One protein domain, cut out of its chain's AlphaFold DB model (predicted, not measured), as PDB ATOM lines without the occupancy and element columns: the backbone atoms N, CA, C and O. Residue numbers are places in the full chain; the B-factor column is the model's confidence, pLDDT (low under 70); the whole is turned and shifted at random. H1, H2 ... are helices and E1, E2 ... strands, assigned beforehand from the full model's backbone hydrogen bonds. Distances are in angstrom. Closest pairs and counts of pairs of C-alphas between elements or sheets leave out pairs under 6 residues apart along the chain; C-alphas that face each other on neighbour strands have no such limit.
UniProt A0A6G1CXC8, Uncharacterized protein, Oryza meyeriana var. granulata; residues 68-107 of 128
ATOM      1  N   LYS A  68     -12.514  38.512 -43.713       93.00
ATOM      2  CA  LYS A  68     -13.649  38.227 -44.585       93.00
ATOM      3  C   LYS A  68     -14.798  37.735 -43.717       93.00
ATOM      4  O   LYS A  68     -14.630  36.796 -42.947       93.00
ATOM      5  N   ILE A  69     -15.958  38.363 -43.855       93.81
ATOM      6  CA  ILE A  69     -17.156  38.012 -43.090       93.81
ATOM      7  C   ILE A  69     -18.145  37.349 -44.044       93.81
ATOM      8  O   ILE A  69     -18.496  37.925 -45.076       93.81
ATOM      9  N   ARG A  70     -18.574  36.126 -43.726       94.38
ATOM     10  CA  ARG A  70     -19.633  35.421 -44.458       94.38
ATOM     11  C   ARG A  70     -20.943  35.592 -43.699       94.38
ATOM     12  O   ARG A  70     -21.014  35.335 -42.499       94.38
ATOM     13  N   MET A  71     -21.973  36.005 -44.425       94.31
ATOM     14  CA  MET A  71     -23.310  36.250 -43.895       94.31
ATOM     15  C   MET A  71     -24.371  35.786 -44.891       94.31
ATOM     16  O   MET A  71     -24.106  35.653 -46.089       94.31
ATOM     17  N   THR A  72     -25.579  35.537 -44.397       94.12
ATOM     18  CA  THR A  72     -26.735  35.221 -45.244       94.12
ATOM     19  C   THR A  72     -27.230  36.462 -45.991       94.12
ATOM     20  O   THR A  72     -27.001  37.600 -45.576       94.12
ATOM     21  N   LYS A  73     -27.995  36.258 -47.073       95.12
ATOM     22  CA  LYS A  73     -28.635  37.353 -47.826       95.12
ATOM     23  C   LYS A  73     -29.530  38.234 -46.940       95.12
ATOM     24  O   LYS A  73     -29.585  39.442 -47.146       95.12
ATOM     25  N   GLY A  74     -30.219  37.642 -45.958       94.00
ATOM     26  CA  GLY A  74     -31.074  38.371 -45.014       94.00
ATOM     27  C   GLY A  74     -30.281  39.258 -44.051       94.00
ATOM     28  O   GLY A  74     -30.643  40.415 -43.858       94.00
ATOM     29  N   GLN A  75     -29.169  38.746 -43.512       93.00
ATOM     30  CA  GLN A  75     -28.259  39.521 -42.659       93.00
ATOM     31  C   GLN A  75     -27.627  40.689 -43.428       93.00
ATOM     32  O   GLN A  75     -27.643  41.813 -42.938       93.00
ATOM     33  N   LEU A  76     -27.167  40.460 -44.664       93.00
ATOM     34  CA  LEU A  76     -26.594  41.526 -45.493       93.00
ATOM     35  C   LEU A  76     -27.609  42.632 -45.803       93.00
ATOM     36  O   LEU A  76     -27.267  43.808 -45.734       93.00
ATOM     37  N   ARG A  77     -28.860  42.273 -46.124       93.00
ATOM     38  CA  ARG A  77     -29.931  43.261 -46.341       93.00
ATOM     39  C   ARG A  77     -30.168  44.106 -45.095       93.00
ATOM     40  O   ARG A  77     -30.112  45.323 -45.188       93.00
ATOM     41  N   ARG A  78     -30.323  43.467 -43.928       91.44
ATOM     42  CA  ARG A  78     -30.471  44.183 -42.653       91.44
ATOM     43  C   ARG A  78     -29.292  45.126 -42.387       91.44
ATOM     44  O   ARG A  78     -29.525  46.244 -41.953       91.44
ATOM     45  N   LEU A  79     -28.057  44.706 -42.676       92.19
ATOM     46  CA  LEU A  79     -26.863  45.532 -42.459       92.19
ATOM     47  C   LEU A  79     -26.897  46.799 -43.318       92.19
ATOM     48  O   LEU A  79     -26.597  47.887 -42.838       92.19
ATOM     49  N   LEU A  80     -27.279  46.651 -44.587       90.62
ATOM     50  CA  LEU A  80     -27.377  47.763 -45.531       90.62
ATOM     51  C   LEU A  80     -28.552  48.696 -45.217       90.62
ATOM     52  O   LEU A  80     -28.427  49.894 -45.457       90.62
ATOM     53  N   ASP A  81     -29.648  48.172 -44.666       89.81
ATOM     54  CA  ASP A  81     -30.803  48.970 -44.239       89.81
ATOM     55  C   ASP A  81     -30.540  49.706 -42.911       89.81
ATOM     56  O   ASP A  81     -31.005  50.829 -42.732       89.81
ATOM     57  N   GLY A  82     -29.806  49.081 -41.982       83.62
ATOM     58  CA  GLY A  82     -29.531  49.613 -40.644       83.62
ATOM     59  C   GLY A  82     -28.350  50.580 -40.601       83.62
ATOM     60  O   GLY A  82     -28.508  51.729 -40.196       83.62
ATOM     61  N   ALA A  83     -27.168  50.131 -41.036       83.31
ATOM     62  CA  ALA A  83     -25.968  50.965 -41.039       83.31
ATOM     63  C   ALA A  83     -25.931  51.900 -42.266       83.31
ATOM     64  O   ALA A  83     -25.388  53.000 -42.206       83.31
ATOM     65  N   GLY A  84     -26.564  51.546 -43.386       76.88
ATOM     66  CA  GLY A  84     -26.542  52.392 -44.579       76.88
ATOM     67  C   GLY A  84     -25.145  52.519 -45.206       76.88
ATOM     68  O   GLY A  84     -24.134  52.045 -44.691       76.88
ATOM     69  N   ARG A  85     -25.076  53.163 -46.377       78.12
ATOM     70  CA  ARG A  85     -23.818  53.319 -47.141       78.12
ATOM     71  C   ARG A  85     -22.883  54.396 -46.581       78.12
ATOM     72  O   ARG A  85     -21.724  54.442 -46.978       78.12
ATOM     73  N   GLU A  86     -23.399  55.252 -45.706       85.81
ATOM     74  CA  GLU A  86     -22.692  56.406 -45.137       85.81
ATOM     75  C   GLU A  86     -22.329  56.213 -43.655       85.81
ATOM     76  O   GLU A  86     -21.766  57.126 -43.054       85.81
ATOM     77  N   SER A  87     -22.627  55.047 -43.061       87.25
ATOM     78  CA  SER A  87     -22.246  54.767 -41.670       87.25
ATOM     79  C   SER A  87     -20.745  54.810 -41.461       87.25
ATOM     80  O   SER A  87     -19.957  54.408 -42.325       87.25
ATOM     81  N   ALA A  88     -20.367  55.203 -40.247       92.12
ATOM     82  CA  ALA A  88     -19.021  54.987 -39.764       92.12
ATOM     83  C   ALA A  88     -18.722  53.478 -39.715       92.12
ATOM     84  O   ALA A  88     -19.612  52.641 -39.538       92.12
ATOM     85  N   VAL A  89     -17.452  53.106 -39.881       89.38
ATOM     86  CA  VAL A  89     -17.041  51.691 -39.876       89.38
ATOM     87  C   VAL A  89     -17.390  51.041 -38.537       89.38
ATOM     88  O   VAL A  89     -17.777  49.877 -38.487       89.38
ATOM     89  N   GLU A  90     -17.295  51.811 -37.459       91.56
ATOM     90  CA  GLU A  90     -17.617  51.418 -36.095       91.56
ATOM     91  C   GLU A  90     -19.091  51.012 -35.953       91.56
ATOM     92  O   GLU A  90     -19.379  49.988 -35.333       91.56
ATOM     93  N   ASP A  91     -20.002  51.748 -36.594       90.69
ATOM     94  CA  ASP A  91     -21.441  51.465 -36.573       90.69
ATOM     95  C   ASP A  91     -21.764  50.187 -37.357       90.69
ATOM     96  O   ASP A  91     -22.538  49.343 -36.904       90.69
ATOM     97  N   VAL A  92     -21.095  49.978 -38.499       91.75
ATOM     98  CA  VAL A  92     -21.200  48.734 -39.280       91.75
ATOM     99  C   VAL A  92     -20.712  47.536 -38.461       91.75
ATOM    100  O   VAL A  92     -21.342  46.479 -38.473       91.75
ATOM    101  N   VAL A  93     -19.598  47.679 -37.735       92.31
ATOM    102  CA  VAL A  93     -19.063  46.613 -36.874       92.31
ATOM    103  C   VAL A  93     -20.016  46.321 -35.717       92.31
ATOM    104  O   VAL A  93     -20.292  45.150 -35.458       92.31
ATOM    105  N   ALA A  94     -20.553  47.348 -35.054       92.69
ATOM    106  CA  ALA A  94     -21.526  47.180 -33.979       92.69
ATOM    107  C   ALA A  94     -22.788  46.446 -34.464       92.69
ATOM    108  O   ALA A  94     -23.263  45.533 -33.788       92.69
ATOM    109  N   GLU A  95     -23.277  46.774 -35.660       93.00
ATOM    110  CA  GLU A  95     -24.428  46.099 -36.258       93.00
ATOM    111  C   GLU A  95     -24.112  44.641 -36.629       93.00
ATOM    112  O   GLU A  95     -24.902  43.742 -36.358       93.00
ATOM    113  N   ILE A  96     -22.924  44.344 -37.159       92.94
ATOM    114  CA  ILE A  96     -22.508  42.951 -37.397       92.94
ATOM    115  C   ILE A  96     -22.452  42.160 -36.080       92.94
ATOM    116  O   ILE A  96     -22.880  41.007 -36.040       92.94
ATOM    117  N   MET A  97     -21.957  42.772 -34.998       91.06
ATOM    118  CA  MET A  97     -21.932  42.149 -33.670       91.06
ATOM    119  C   MET A  97     -23.341  41.964 -33.078       91.06
ATOM    120  O   MET A  97     -23.549  41.032 -32.302       91.06
ATOM    121  N   SER A  98     -24.312  42.805 -33.454       91.38
ATOM    122  CA  SER A  98     -25.709  42.716 -33.001       91.38
ATOM    123  C   SER A  98     -26.487  41.578 -33.685       91.38
ATOM    124  O   SER A  98     -27.421  41.023 -33.105       91.38
ATOM    125  N   MET A  99     -26.080  41.176 -34.896       87.19
ATOM    126  CA  MET A  99     -26.762  40.162 -35.713       87.19
ATOM    127  C   MET A  99     -26.629  38.715 -35.214       87.19
ATOM    128  O   MET A  99     -27.307  37.832 -35.752       87.19
ATOM    129  N   GLY A 100     -25.791  38.456 -34.210       86.44
ATOM    130  CA  GLY A 100     -25.561  37.121 -33.661       86.44
ATOM    131  C   GLY A 100     -24.440  36.370 -34.385       86.44
ATOM    132  O   GLY A 100     -23.329  36.877 -34.506       86.44
ATOM    133  N   GLU A 101     -24.696  35.136 -34.824       86.75
ATOM    134  CA  GLU A 101     -23.654  34.279 -35.402       86.75
ATOM    135  C   GLU A 101     -23.296  34.692 -36.843       86.75
ATOM    136  O   GLU A 101     -24.112  34.629 -37.769       86.75
ATOM    137  N   VAL A 102     -22.039  35.097 -37.027       88.38
ATOM    138  CA  VAL A 102     -21.415  35.432 -38.315       88.38
ATOM    139  C   VAL A 102     -20.051  34.762 -38.408       88.38
ATOM    140  O   VAL A 102     -19.278  34.745 -37.452       88.38
ATOM    141  N   HIS A 103     -19.743  34.206 -39.579       91.06
ATOM    142  CA  HIS A 103     -18.486  33.498 -39.801       91.06
ATOM    143  C   HIS A 103     -17.405  34.491 -40.230       91.06
ATOM    144  O   HIS A 103     -17.565  35.181 -41.240       91.06
ATOM    145  N   VAL A 104     -16.301  34.543 -39.483       92.44
ATOM    146  CA  VAL A 104     -15.179  35.454 -39.739       92.44
ATOM    147  C   VAL A 104     -13.928  34.648 -40.066       92.44
ATOM    148  O   VAL A 104     -13.451  33.859 -39.256       92.44
ATOM    149  N   GLU A 105     -13.379  34.875 -41.254       91.69
ATOM    150  CA  GLU A 105     -12.143  34.255 -41.718       91.69
ATOM    151  C   GLU A 105     -11.039  35.320 -41.805       91.69
ATOM    152  O   GLU A 105     -11.244  36.372 -42.423       91.69
ATOM    153  N   PRO A 106      -9.855  35.102 -41.203       88.44
ATOM    154  CA  PRO A 106      -8.737  36.016 -41.377       88.44
ATOM    155  C   PRO A 106      -8.287  35.994 -42.838       88.44
ATOM    156  O   PRO A 106      -8.054  34.930 -43.415       88.44
ATOM    157  N   VAL A 107      -8.127  37.172 -43.439       86.00
ATOM    158  CA  VAL A 107      -7.498  37.269 -44.755       86.00
ATOM    159  C   VAL A 107      -6.006  37.076 -44.527       86.00
ATOM    160  O   VAL A 107      -5.377  37.890 -43.848       86.00
TER     161      VAL A 107
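What this domain is: This is residues 68 to 107 of the 128 residues of an uncharacterized protein of Oryza meyeriana var. granulata (UniProt A0A6G1CXC8). Strands E1 and E2 pair side by side as a short ribbon at one end, and the chain loops out from it through H1 and back through H2, helices steeply tilted to each other. Residues 85 to 90 stick out. The printed part has 40 residues, with two named helices and two named strands in the order E1, H1, H2, E2; the sheet, E1 - E2, is antiparallel, and the class is mixed, helices and strands. It is compact, with a radius of gyration of the C-alphas of 9.8 A and spans of 25 by 20 by 15 A.

How they stand to each other: E1, residues 68 to 70, and E2, residues 103 to 106, are antiparallel at 163 degrees; N 70 and O 103, 2.8 A apart, are within hydrogen-bond range. H1, residues 73 to 82, and H2, residues 89 to 98, touch, their closest C-alphas being those of Leu 79 and Glu 95, 6.7 A apart. They run opposite ways at a steep tilt of 51 degrees. E1 and H2 are apart, as are H1 and E2. In H1 and H2 every O i to N i+4 pair is within hydrogen-bond range.

Where its parts are: E1, 6.6 A long, begins at C-alpha 68 (-13.649, 38.227, -44.585). H1 and H2 are each 14.2 A long. E2, 10.2 A, ends at C-alpha 106 (-8.737, 36.016, -41.377).

The domain as a whole: The C-alphas farthest apart, of Asp 81 and Val 107, are 26.1 A apart. The printed part has no cut and no long link. No printed residue is under 70 in pLDDT.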